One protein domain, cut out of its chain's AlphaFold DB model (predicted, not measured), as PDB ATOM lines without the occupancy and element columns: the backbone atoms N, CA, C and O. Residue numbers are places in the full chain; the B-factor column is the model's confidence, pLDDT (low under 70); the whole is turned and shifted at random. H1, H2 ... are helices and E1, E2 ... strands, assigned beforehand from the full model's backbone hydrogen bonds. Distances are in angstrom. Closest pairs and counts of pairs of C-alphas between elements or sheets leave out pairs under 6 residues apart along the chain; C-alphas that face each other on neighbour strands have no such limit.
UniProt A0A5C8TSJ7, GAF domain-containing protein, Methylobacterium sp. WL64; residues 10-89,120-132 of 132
ATOM      1  N   HIS A  10      39.411  -3.099  52.162       91.62
ATOM      2  CA  HIS A  10      39.753  -1.679  52.053       91.62
ATOM      3  C   HIS A  10      39.109  -0.969  50.854       91.62
ATOM      4  O   HIS A  10      38.981   0.253  50.873       91.62
ATOM      5  N   VAL A  11      38.681  -1.696  49.816       93.62
ATOM      6  CA  VAL A  11      38.033  -1.093  48.638       93.62
ATOM      7  C   VAL A  11      36.757  -0.351  49.040       93.62
ATOM      8  O   VAL A  11      36.524   0.757  48.562       93.62
ATOM      9  N   GLY A  12      35.974  -0.916  49.961       93.94
ATOM     10  CA  GLY A  12      34.720  -0.332  50.444       93.94
ATOM     11  C   GLY A  12      34.857   0.581  51.665       93.94
ATOM     12  O   GLY A  12      33.838   0.965  52.232       93.94
ATOM     13  N   ASP A  13      36.077   0.900  52.110       96.25
ATOM     14  CA  ASP A  13      36.280   1.755  53.281       96.25
ATOM     15  C   ASP A  13      35.752   3.177  53.019       96.25
ATOM     16  O   ASP A  13      36.220   3.875  52.117       96.25
ATOM     17  N   ALA A  14      34.764   3.604  53.808       96.62
ATOM     18  CA  ALA A  14      34.087   4.884  53.613       96.62
ATOM     19  C   ALA A  14      35.013   6.091  53.827       96.62
ATOM     20  O   ALA A  14      34.881   7.086  53.119       96.62
ATOM     21  N   ARG A  15      35.965   6.005  54.766       96.50
ATOM     22  CA  ARG A  15      36.910   7.096  55.041       96.50
ATOM     23  C   ARG A  15      37.878   7.263  53.880       96.50
ATOM     24  O   ARG A  15      38.119   8.376  53.432       96.50
ATOM     25  N   ARG A  16      38.371   6.148  53.348       97.19
ATOM     26  CA  ARG A  16      39.231   6.116  52.163       97.19
ATOM     27  C   ARG A  16      38.524   6.661  50.923       97.19
ATOM     28  O   ARG A  16      39.126   7.398  50.145       97.19
ATOM     29  N   LEU A  17      37.264   6.274  50.719       97.88
ATOM     30  CA  LEU A  17      36.453   6.748  49.597       97.88
ATOM     31  C   LEU A  17      36.151   8.243  49.704       97.88
ATOM     32  O   LEU A  17      36.171   8.927  48.681       97.88
ATOM     33  N   GLU A  18      35.914   8.754  50.914       97.69
ATOM     34  CA  GLU A  18      35.769  10.192  51.136       97.69
ATOM     35  C   GLU A  18      37.076  10.929  50.849       97.69
ATOM     36  O   GLU A  18      37.071  11.868  50.059       97.69
ATOM     37  N   ALA A  19      38.205  10.434  51.367       97.75
ATOM     38  CA  ALA A  19      39.516  11.001  51.074       97.75
ATOM     39  C   ALA A  19      39.786  11.045  49.560       97.75
ATOM     40  O   ALA A  19      40.227  12.066  49.054       97.75
ATOM     41  N   LEU A  20      39.463   9.986  48.803       98.19
ATOM     42  CA  LEU A  20      39.592   9.997  47.338       98.19
ATOM     43  C   LEU A  20      38.695  11.057  46.676       98.19
ATOM     44  O   LEU A  20      39.127  11.714  45.729       98.19
ATOM     45  N   ARG A  21      37.454  11.216  47.150       97.38
ATOM     46  CA  ARG A  21      36.504  12.215  46.634       97.38
ATOM     47  C   ARG A  21      36.995  13.645  46.852       97.38
ATOM     48  O   ARG A  21      36.809  14.466  45.962       97.38
ATOM     49  N   GLU A  22      37.640  13.935  47.981       97.44
ATOM     50  CA  GLU A  22      38.152  15.277  48.307       97.44
ATOM     51  C   GLU A  22      39.193  15.799  47.304       97.44
ATOM     52  O   GLU A  22      39.322  17.011  47.137       97.44
ATOM     53  N   TYR A  23      39.906  14.912  46.600       96.94
ATOM     54  CA  TYR A  23      40.864  15.310  45.564       96.94
ATOM     55  C   TYR A  23      40.212  15.747  44.244       96.94
ATOM     56  O   TYR A  23      40.927  16.271  43.392       96.94
ATOM     57  N   ASP A  24      38.910  15.497  44.042       97.06
ATOM     58  CA  ASP A  24      38.164  15.807  42.805       97.06
ATOM     59  C   ASP A  24      38.906  15.383  41.519       97.06
ATOM     60  O   ASP A  24      38.936  16.078  40.507       97.06
ATOM     61  N   ILE A  25      39.596  14.239  41.591       97.50
ATOM     62  CA  ILE A  25      40.549  13.793  40.565       97.50
ATOM     63  C   ILE A  25      39.956  12.759  39.604       97.50
ATOM     64  O   ILE A  25      40.457  12.589  38.490       97.50
ATOM     65  N   LEU A  26      38.905  12.045  40.011       98.00
ATOM     66  CA  LEU A  26      38.265  11.033  39.172       98.00
ATOM     67  C   LEU A  26      37.576  11.689  37.969       98.00
ATOM     68  O   LEU A  26      37.017  12.771  38.085       98.00
ATOM     69  N   ASP A  27      37.634  11.026  36.812       97.69
ATOM     70  CA  ASP A  27      37.054  11.492  35.538       97.69
ATOM     71  C   ASP A  27      37.562  12.861  35.047       97.69
ATOM     72  O   ASP A  27      36.992  13.462  34.134       97.69
ATOM     73  N   THR A  28      38.672  13.342  35.604       98.38
ATOM     74  CA  THR A  28      39.337  14.550  35.117       98.38
ATOM     75  C   THR A  28      40.193  14.254  33.881       98.38
ATOM     76  O   THR A  28      40.638  13.116  33.687       98.38
ATOM     77  N   PRO A  29      40.463  15.260  33.027       97.56
ATOM     78  CA  PRO A  29      41.338  15.086  31.874       97.56
ATOM     79  C   PRO A  29      42.751  14.599  32.247       97.56
ATOM     80  O   PRO A  29      43.209  14.814  33.378       97.56
ATOM     81  N   PRO A  30      43.476  13.993  31.288       95.81
ATOM     82  CA  PRO A  30      44.894  13.700  31.446       95.81
ATOM     83  C   PRO A  30      45.704  14.953  31.770       95.81
ATOM     84  O   PRO A  30      45.402  16.059  31.314       95.81
ATOM     85  N   GLU A  31      46.767  14.761  32.539       98.19
ATOM     86  CA  GLU A  31      47.638  15.826  33.011       98.19
ATOM     87  C   GLU A  31      49.091  15.413  32.812       98.19
ATOM     88  O   GLU A  31      49.515  14.345  33.262       98.19
ATOM     89  N   LYS A  32      49.874  16.304  32.196       98.06
ATOM     90  CA  LYS A  32      51.239  16.000  31.758       98.06
ATOM     91  C   LYS A  32      52.133  15.453  32.876       98.06
ATOM     92  O   LYS A  32      52.940  14.569  32.627       98.06
ATOM     93  N   GLY A  33      51.980  15.955  34.102       98.12
ATOM     94  CA  GLY A  33      52.769  15.484  35.242       98.12
ATOM     95  C   GLY A  33      52.554  13.999  35.550       98.12
ATOM     96  O   GLY A  33      53.520  13.288  35.808       98.12
ATOM     97  N   PHE A  34      51.314  13.506  35.472       98.38
ATOM     98  CA  PHE A  34      51.025  12.087  35.689       98.38
ATOM     99  C   PHE A  34      51.472  11.229  34.503       98.38
ATOM    100  O   PHE A  34      51.999  10.136  34.715       98.38
ATOM    101  N   ASP A  35      51.315  11.734  33.275       98.31
ATOM    102  CA  ASP A  35      51.780  11.055  32.058       98.31
ATOM    103  C   ASP A  35      53.307  10.872  32.063       98.31
ATOM    104  O   ASP A  35      53.811   9.783  31.786       98.31
ATOM    105  N   ASP A  36      54.048  11.911  32.456       98.31
ATOM    106  CA  ASP A  36      55.506  11.860  32.574       98.31
ATOM    107  C   ASP A  36      55.935  10.831  33.649       98.31
ATOM    108  O   ASP A  36      56.894  10.086  33.441       98.31
ATOM    109  N   ILE A  37      55.205  10.724  34.772       98.12
ATOM    110  CA  ILE A  37      55.487   9.739  35.835       98.12
ATOM    111  C   ILE A  37      55.301   8.301  35.340       98.12
ATOM    112  O   ILE A  37      56.185   7.471  35.567       98.12
ATOM    113  N   VAL A  38      54.185   7.980  34.673       98.12
ATOM    114  CA  VAL A  38      53.962   6.604  34.192       98.12
ATOM    115  C   VAL A  38      54.952   6.222  33.100       98.12
ATOM    116  O   VAL A  38      55.399   5.078  33.063       98.12
ATOM    117  N   GLU A  39      55.350   7.164  32.245       98.19
ATOM    118  CA  GLU A  39      56.353   6.896  31.216       98.19
ATOM    119  C   GLU A  39      57.733   6.638  31.835       98.19
ATOM    120  O   GLU A  39      58.399   5.661  31.486       98.19
ATOM    121  N   LEU A  40      58.138   7.435  32.831       98.25
ATOM    122  CA  LEU A  40      59.371   7.190  33.582       98.25
ATOM    123  C   LEU A  40      59.341   5.845  34.313       98.25
ATOM    124  O   LEU A  40      60.302   5.084  34.211       98.25
ATOM    125  N   ALA A  41      58.249   5.520  35.011       97.94
ATOM    126  CA  ALA A  41      58.105   4.248  35.716       97.94
ATOM    127  C   ALA A  41      58.250   3.060  34.754       97.94
ATOM    128  O   ALA A  41      58.988   2.111  35.037       97.94
ATOM    129  N   ARG A  42      57.612   3.151  33.582       97.31
ATOM    130  CA  ARG A  42      57.688   2.144  32.525       97.31
ATOM    131  C   ARG A  42      59.118   1.949  32.013       97.31
ATOM    132  O   ARG A  42      59.580   0.811  31.926       97.31
ATOM    133  N   LEU A  43      59.816   3.044  31.702       97.88
ATOM    134  CA  LEU A  43      61.185   3.023  31.178       97.88
ATOM    135  C   LEU A  43      62.194   2.513  32.214       97.88
ATOM    136  O   LEU A  43      62.983   1.620  31.911       97.88
ATOM    137  N   ILE A  44      62.147   3.038  33.440       98.19
ATOM    138  CA  ILE A  44      63.069   2.671  34.526       98.19
ATOM    139  C   ILE A  44      62.913   1.194  34.889       98.19
ATOM    140  O   ILE A  44      63.907   0.487  35.045       98.19
ATOM    141  N   CYS A  45      61.673   0.710  34.984       97.19
ATOM    142  CA  CYS A  45      61.399  -0.675  35.361       97.19
ATOM    143  C   CYS A  45      61.472  -1.648  34.176       97.19
ATOM    144  O   CYS A  45      61.286  -2.847  34.373       97.19
ATOM    145  N   SER A  46      61.713  -1.158  32.951       96.88
ATOM    146  CA  SER A  46      61.643  -1.960  31.720       96.88
ATOM    147  C   SER A  46      60.341  -2.770  31.613       96.88
ATOM    148  O   SER A  46      60.331  -3.911  31.151       96.88
ATOM    149  N   ALA A  47      59.230  -2.184  32.067       96.31
ATOM    150  CA  ALA A  47      57.923  -2.827  32.084       96.31
ATOM    151  C   ALA A  47      57.126  -2.473  30.813       96.31
ATOM    152  O   ALA A  47      57.274  -1.384  30.262       96.31
ATOM    153  N   PRO A  48      56.241  -3.352  30.312       95.81
ATOM    154  CA  PRO A  48      55.383  -3.017  29.179       95.81
ATOM    155  C   PRO A  48      54.219  -2.098  29.567       95.81
ATOM    156  O   PRO A  48      53.638  -1.481  28.680       95.81
ATOM    157  N   VAL A  49      53.881  -2.011  30.858       97.19
ATOM    158  CA  VAL A  49      52.732  -1.271  31.391       97.19
ATOM    159  C   VAL A  49      53.143  -0.510  32.650       97.19
ATOM    160  O   VAL A  49      53.855  -1.063  33.484       97.19
ATOM    161  N   ALA A  50      52.656   0.722  32.797       98.19
ATOM    162  CA  ALA A  50      52.694   1.497  34.039       98.19
ATOM    163  C   ALA A  50      51.432   2.365  34.148       98.19
ATOM    164  O   ALA A  50      50.908   2.825  33.126       98.19
ATOM    165  N   LEU A  51      50.925   2.564  35.367       98.44
ATOM    166  CA  LEU A  51      49.618   3.172  35.619       98.44
ATOM    167  C   LEU A  51      49.681   4.058  36.863       98.44
ATOM    168  O   LEU A  51      50.163   3.613  37.889       98.44
ATOM    169  N   VAL A  52      49.087   5.248  36.822       98.56
ATOM    170  CA  VAL A  52      48.628   5.910  38.051       98.56
ATOM    171  C   VAL A  52      47.183   5.483  38.237       98.56
ATOM    172  O   VAL A  52      46.284   5.953  37.537       98.56
ATOM    173  N   SER A  53      46.970   4.541  39.145       98.38
ATOM    174  CA  SER A  53      45.673   3.934  39.394       98.38
ATOM    175  C   SER A  53      45.053   4.458  40.678       98.38
ATOM    176  O   SER A  53      45.687   4.455  41.725       98.38
ATOM    177  N   LEU A  54      43.773   4.812  40.608       98.50
ATOM    178  CA  LEU A  54      42.929   5.158  41.746       98.50
ATOM    179  C   LEU A  54      41.807   4.125  41.863       98.50
ATOM    180  O   LEU A  54      41.203   3.733  40.864       98.50
ATOM    181  N   VAL A  55      41.540   3.649  43.075       98.12
ATOM    182  CA  VAL A  55      40.534   2.611  43.325       98.12
ATOM    183  C   VAL A  55      39.299   3.270  43.931       98.12
ATOM    184  O   VAL A  55      39.279   3.608  45.115       98.12
ATOM    185  N   ALA A  56      38.263   3.469  43.119       97.00
ATOM    186  CA  ALA A  56      36.963   3.955  43.568       97.00
ATOM    187  C   ALA A  56      36.137   2.815  44.199       97.00
ATOM    188  O   ALA A  56      36.610   1.686  44.341       97.00
ATOM    189  N   GLY A  57      34.911   3.120  44.629       95.12
ATOM    190  CA  GLY A  57      34.026   2.140  45.274       95.12
ATOM    191  C   GLY A  57      33.404   1.132  44.301       95.12
ATOM    192  O   GLY A  57      32.934   0.082  44.726       95.12
ATOM    193  N   ASP A  58      33.417   1.443  43.008       95.12
ATOM    194  CA  ASP A  58      32.745   0.712  41.932       95.12
ATOM    195  C   ASP A  58      33.684   0.313  40.775       95.12
ATOM    196  O   ASP A  58      33.406  -0.647  40.053       95.12
ATOM    197  N   ARG A  59      34.820   1.000  40.618       97.50
ATOM    198  CA  ARG A  59      35.808   0.757  39.554       97.50
ATOM    199  C   ARG A  59      37.232   1.085  39.986       97.50
ATOM    200  O   ARG A  59      37.475   1.807  40.950       97.50
ATOM    201  N   GLN A  60      38.187   0.599  39.210       98.19
ATOM    202  CA  GLN A  60      39.554   1.098  39.201       98.19
ATOM    203  C   GLN A  60      39.705   2.062  38.026       98.19
ATOM    204  O   GLN A  60      39.491   1.658  36.887       98.19
ATOM    205  N   TRP A  61      40.105   3.299  38.289       98.56
ATOM    206  CA  TRP A  61      40.257   4.353  37.286       98.56
ATOM    207  C   TRP A  61      41.730   4.756  37.131       98.56
ATOM    208  O   TRP A  61      42.486   4.743  38.106       98.56
ATOM    209  N   PHE A  62      42.161   5.089  35.914       98.44
ATOM    210  CA  PHE A  62      43.553   5.436  35.617       98.44
ATOM    211  C   PHE A  62      43.699   6.927  35.320       98.44
ATOM    212  O   PHE A  62      43.256   7.394  34.273       98.44
ATOM    213  N   LYS A  63      44.392   7.654  36.206       98.56
ATOM    214  CA  LYS A  63      44.729   9.070  35.992       98.56
ATOM    215  C   LYS A  63      45.744   9.245  34.865       98.56
ATOM    216  O   LYS A  63      45.675  10.211  34.113       98.56
ATOM    217  N   ALA A  64      46.664   8.293  34.756       98.50
ATOM    218  CA  ALA A  64      47.613   8.179  33.660       98.50
ATOM    219  C   ALA A  64      47.914   6.707  33.383       98.50
ATOM    220  O   ALA A  64      47.829   5.858  34.277       98.50
ATOM    221  N   LYS A  65      48.264   6.403  32.133       98.00
ATOM    222  CA  LYS A  65      48.584   5.045  31.689       98.00
ATOM    223  C   LYS A  65      49.559   5.051  30.519       98.00
ATOM    224  O   LYS A  65      49.383   5.805  29.568       98.00
ATOM    225  N   SER A  66      50.515   4.129  30.538       97.50
ATOM    226  CA  SER A  66      51.367   3.805  29.391       97.50
ATOM    227  C   SER A  66      51.324   2.297  29.154       97.50
ATOM    228  O   SER A  66      51.404   1.510  30.095       97.50
ATOM    229  N   GLY A  67      51.135   1.884  27.898       94.94
ATOM    230  CA  GLY A  67      51.109   0.466  27.511       94.94
ATOM    231  C   GLY A  67      49.826  -0.303  27.844       94.94
ATOM    232  O   GLY A  67      49.770  -1.507  27.624       94.94
ATOM    233  N   PHE A  68      48.776   0.377  28.321       94.69
ATOM    234  CA  PHE A  68      47.474  -0.225  28.625       94.69
ATOM    235  C   PHE A  68      46.341   0.508  27.897       94.69
ATOM    236  O   PHE A  68      46.310   1.741  27.853       94.69
ATOM    237  N   ALA A  69      45.412  -0.237  27.294       91.75
ATOM    238  CA  ALA A  69      44.392   0.341  26.419       91.75
ATOM    239  C   ALA A  69      43.272   1.045  27.201       91.75
ATOM    240  O   ALA A  69      42.999   2.220  26.949       91.75
ATOM    241  N   SER A  70      42.657   0.348  28.158       93.31
ATOM    242  CA  SER A  70      41.506   0.852  28.913       93.31
ATOM    243  C   SER A  70      41.884   1.990  29.858       93.31
ATOM    244  O   SER A  70      42.994   2.012  30.380       93.31
ATOM    245  N   CYS A  71      40.955   2.917  30.099       95.31
ATOM    246  CA  CYS A  71      41.097   3.995  31.092       95.31
ATOM    247  C   CYS A  71      40.593   3.593  32.488       95.31
ATOM    248  O   CYS A  71      40.852   4.284  33.465       95.31
ATOM    249  N   GLU A  72      39.899   2.464  32.579       97.56
ATOM    250  CA  GLU A  72      39.392   1.907  33.824       97.56
ATOM    251  C   GLU A  72      39.194   0.393  33.697       97.56
ATOM    252  O   GLU A  72      39.200  -0.172  32.596       97.56
ATOM    253  N   THR A  73      39.017  -0.269  34.836       96.38
ATOM    254  CA  THR A  73      38.586  -1.665  34.918       96.38
ATOM    255  C   THR A  73      37.554  -1.835  36.028       96.38
ATOM    256  O   THR A  73      37.483  -1.038  36.965       96.38
ATOM    257  N   SER A  74      36.747  -2.887  35.933       95.94
ATOM    258  CA  SER A  74      35.894  -3.315  37.036       95.94
ATOM    259  C   SER A  74      36.747  -3.821  38.207       95.94
ATOM    260  O   SER A  74      37.849  -4.337  38.012       95.94
ATOM    261  N   LEU A  75      36.247  -3.685  39.437       94.81
ATOM    262  CA  LEU A  75      37.024  -4.019  40.637       94.81
ATOM    263  C   LEU A  75      37.463  -5.490  40.698       94.81
ATOM    264  O   LEU A  75      38.534  -5.780  41.219       94.81
ATOM    265  N   ASP A  76      36.694  -6.416  40.121       91.56
ATOM    266  CA  ASP A  76      37.041  -7.843  40.038       91.56
ATOM    267  C   ASP A  76      38.278  -8.127  39.166       91.56
ATOM    268  O   ASP A  76      38.897  -9.184  39.287       91.56
ATOM    269  N   LYS A  77      38.654  -7.173  38.307       92.94
ATOM    270  CA  LYS A  77      39.881  -7.201  37.502       92.94
ATOM    271  C   LYS A  77      41.029  -6.448  38.171       92.94
ATOM    272  O   LYS A  77      42.164  -6.532  37.702       92.94
ATOM    273  N   SER A  78      40.776  -5.746  39.271       94.81
ATOM    274  CA  SER A  78      41.747  -4.838  39.866       94.81
ATOM    275  C   SER A  78      42.817  -5.555  40.683       94.81
ATOM    276  O   SER A  78      42.588  -5.954  41.822       94.81
ATOM    277  N   ILE A  79      44.031  -5.645  40.137       95.50
ATOM    278  CA  ILE A  79      45.209  -6.076  40.909       95.50
ATOM    279  C   ILE A  79      45.621  -4.973  41.903       95.50
ATOM    280  O   ILE A  79      45.966  -5.269  43.047       95.50
ATOM    281  N   CYS A  80      45.508  -3.696  41.510       95.88
ATOM    282  CA  CYS A  80      45.855  -2.544  42.353       95.88
ATOM    283  C   CYS A  80      45.018  -2.442  43.631       95.88
ATOM    284  O   CYS A  80      45.498  -1.914  44.631       95.88
ATOM    285  N   ALA A  81      43.800  -2.991  43.648       96.12
ATOM    286  CA  ALA A  81      42.993  -3.066  44.861       96.12
ATOM    287  C   ALA A  81      43.726  -3.773  46.020       96.12
ATOM    288  O   ALA A  81      43.491  -3.444  47.184       96.12
ATOM    289  N   HIS A  82      44.645  -4.704  45.732       95.25
ATOM    290  CA  HIS A  82      45.441  -5.374  46.762       95.25
ATOM    291  C   HIS A  82      46.472  -4.453  47.435       95.25
ATOM    292  O   HIS A  82      46.837  -4.711  48.582       95.25
ATOM    293  N   VAL A  83      46.904  -3.369  46.778       96.31
ATOM    294  CA  VAL A  83      47.849  -2.387  47.349       96.31
ATOM    295  C   VAL A  83      47.220  -1.608  48.500       96.31
ATOM    296  O   VAL A  83      47.915  -1.255  49.448       96.31
ATOM    297  N   LEU A  84      45.897  -1.408  48.489       95.44
ATOM    298  CA  LEU A  84      45.198  -0.650  49.534       95.44
ATOM    299  C   LEU A  84      45.448  -1.205  50.948       95.44
ATOM    300  O   LEU A  84      45.478  -0.440  51.910       95.44
ATOM    301  N   GLY A  85      45.650  -2.523  51.072       92.12
ATOM    302  CA  GLY A  85      45.968  -3.195  52.337       92.12
ATOM    303  C   GLY A  85      47.444  -3.566  52.525       92.12
ATOM    304  O   GLY A  85      47.792  -4.125  53.562       92.12
ATOM    305  N   ALA A  86      48.317  -3.312  51.547       89.81
ATOM    306  CA  ALA A  86      49.729  -3.696  51.612       89.81
ATOM    307  C   ALA A  86      50.530  -2.665  52.418       89.81
ATOM    308  O   ALA A  86      50.371  -1.482  52.162       89.81
ATOM    309  N   PRO A  87      51.387  -3.039  53.384       86.25
ATOM    310  CA  PRO A  87      52.055  -2.070  54.262       86.25
ATOM    311  C   PRO A  87      52.984  -1.092  53.526       86.25
ATOM    312  O   PRO A  87      53.167   0.018  54.011       86.25
ATOM    313  N   ASP A  88      53.514  -1.492  52.373       92.06
ATOM    314  CA  ASP A  88      54.423  -0.737  51.506       92.06
ATOM    315  C   ASP A  88      54.256  -1.278  50.064       92.06
ATOM    316  O   ASP A  88      53.196  -1.817  49.726       92.06
ATOM    317  N   LEU A  89      55.294  -1.195  49.231       95.81
ATOM    318  CA  LEU A  89      55.393  -1.799  47.907       95.81
ATOM    319  C   LEU A  89      54.894  -3.255  47.893       95.81
ATOM    320  O   LEU A  89      55.450  -4.146  48.539       95.81
ATOM    321  N   PRO A 120      51.911   2.236  47.041       97.44
ATOM    322  CA  PRO A 120      50.687   2.903  47.476       97.44
ATOM    323  C   PRO A 120      50.738   4.417  47.228       97.44
ATOM    324  O   PRO A 120      51.724   5.079  47.542       97.44
ATOM    325  N   LEU A 121      49.640   4.970  46.705       97.06
ATOM    326  CA  LEU A 121      49.405   6.415  46.661       97.06
ATOM    327  C   LEU A 121      48.617   6.816  47.907       97.06
ATOM    328  O   LEU A 121      47.472   6.389  48.077       97.06
ATOM    329  N   GLU A 122      49.237   7.611  48.771       96.19
ATOM    330  CA  GLU A 122      48.695   7.981  50.078       96.19
ATOM    331  C   GLU A 122      48.242   9.444  50.097       96.19
ATOM    332  O   GLU A 122      48.956  10.349  49.662       96.19
ATOM    333  N   ALA A 123      47.035   9.667  50.608       95.56
ATOM    334  CA  ALA A 123      46.538  10.977  50.975       95.56
ATOM    335  C   ALA A 123      47.259  11.499  52.226       95.56
ATOM    336  O   ALA A 123      47.883  10.745  52.977       95.56
ATOM    337  N   VAL A 124      47.124  12.800  52.489       93.81
ATOM    338  CA  VAL A 124      47.754  13.464  53.646       93.81
ATOM    339  C   VAL A 124      47.325  12.844  54.984       93.81
ATOM    340  O   VAL A 124      48.101  12.824  55.936       93.81
ATOM    341  N   ASP A 125      46.110  12.303  55.061       91.81
ATOM    342  CA  ASP A 125      45.557  11.636  56.245       91.81
ATOM    343  C   ASP A 125      45.937  10.140  56.355       91.81
ATOM    344  O   ASP A 125      45.419   9.409  57.211       91.81
ATOM    345  N   GLY A 126      46.839   9.675  55.482       93.81
ATOM    346  CA  GLY A 126      47.316   8.297  55.401       93.81
ATOM    347  C   GLY A 126      46.340   7.335  54.721       93.81
ATOM    348  O   GLY A 126      46.539   6.121  54.782       93.81
ATOM    349  N   GLN A 127      45.250   7.815  54.108       96.38
ATOM    350  CA  GLN A 127      44.379   6.954  53.307       96.38
ATOM    351  C   GLN A 127      45.016   6.584  51.976       96.38
ATOM    352  O   GLN A 127      45.502   7.425  51.232       96.38
ATOM    353  N   ARG A 128      44.972   5.294  51.646       97.00
ATOM    354  CA  ARG A 128      45.485   4.784  50.374       97.00
ATOM    355  C   ARG A 128      44.428   4.909  49.306       97.00
ATOM    356  O   ARG A 128      43.350   4.336  49.417       97.00
ATOM    357  N   LEU A 129      44.736   5.661  48.266       97.75
ATOM    358  CA  LEU A 129      43.782   5.986  47.213       97.75
ATOM    359  C   LEU A 129      43.920   5.047  46.011       97.75
ATOM    360  O   LEU A 129      42.961   4.831  45.272       97.75
ATOM    361  N   GLY A 130      45.098   4.447  45.850       97.62
ATOM    362  CA  GLY A 130      45.412   3.494  44.796       97.62
ATOM    363  C   GLY A 130      46.911   3.221  44.733       97.62
ATOM    364  O   GLY A 130      47.540   3.068  45.781       97.62
ATOM    365  N   SER A 131      47.480   3.142  43.531       98.19
ATOM    366  CA  SER A 131      48.890   2.796  43.337       98.19
ATOM    367  C   SER A 131      49.518   3.444  42.104       98.19
ATOM    368  O   SER A 131      48.816   3.719  41.127       98.19
ATOM    369  N   LEU A 132      50.845   3.592  42.137       97.62
ATOM    370  CA  LEU A 132      51.703   3.642  40.947       97.62
ATOM    371  C   LEU A 132      52.211   2.234  40.619       97.62
ATOM    372  O   LEU A 132      52.600   1.540  41.588       97.62
TER     373      LEU A 132
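What this domain is: This is residues 10 to 89 and 120 to 132 of the 132 residues of the protein "GAF domain-containing protein" of Methylobacterium sp. WL64 (UniProt A0A5C8TSJ7). A strongly twisted sheet of five strands runs through the middle of the domain, with H1 over one face at the E5 part, H3 over the opposite face, and H2 over the E2 and E1 part. H1 and H2 sit at opposite ends of the longest axis. The printed part has 93 residues, with three named helices and five named strands in the order H1 H2 E1 E2 E3 H3 E4 E5. The sheet's order is E3 E2 E1 E5 E4, all antiparallel, and the class is mixed, helices and strands. The whole is compact, with a radius of gyration of the C-alphas of 12.6 A and a rounded outline of 34 by 28 by 26 A.

Where its parts are: Find C-alpha 14 at (34.087, 4.884, 53.613); there H1 begins and runs to residue 22, 12.4 A long. H2, residues 32 to 44, follows at 18.0 A. Next, at C-alpha 50 at (52.694, 1.497, 34.039), E1 begins and runs to residue 55, 15.3 A. E2, residues 59 to 66, spans 18.8 A and bends by 75 degrees at residue 63. E3 is residues 72 to 74, 7.1 A, and H3 is residues 80 to 85, 10.0 A. E4, residues 120 to 122, spans 6.0 A; E5, residues 128 to 131, spans 8.1 A and ends at C-alpha 131 at (48.890, 2.796, 43.337).

How they stand to each other: Start at the sheet: E1, E2 and E3 form a meander, each strand the antiparallel neighbour of the one before. Look for N 52 and O 64 at 2.9 A between E1 and E2, and N 60 and O 73 at 2.9 A between E2 and E3. Between E1 and E5, N 53 and O 131 are 2.8 A apart; in the hairpin of E4 and E5, N 129 and O 121 are 2.8 A apart. H1 and H3 lie on opposite faces, three layers with helices on both faces of the sheet. H1 is over E5, where the closest C-alphas are those of Leu 20 and Leu 129, 5.8 A. H3 is over E5 too, closest at Leu 84 and Arg 128, C-alphas 5.5 A apart. H2 is over E2 and E1, at a height over the sheet of 7.2 A, with C-alphas of Asp 35 and Ala 64 closest at 5.3 A. Every O i to N i+4 pair is within hydrogen-bond range in H1 and H2; H3 has 0 of 2, and 2 of 3 O i to N i+3 pairs.

The domain as a whole: The two C-alphas farthest apart are those of Ala 14 and Ser 46, 35.9 A. Residues 90 to 119 are not printed; look across this cut from C-alpha 89 to C-alpha 120, 6.7 A. Of the links that are printed whole, H1 to H2 is short and the others are tight. The mean pLDDT of the printed part is 96.4, and no printed residue is under 70.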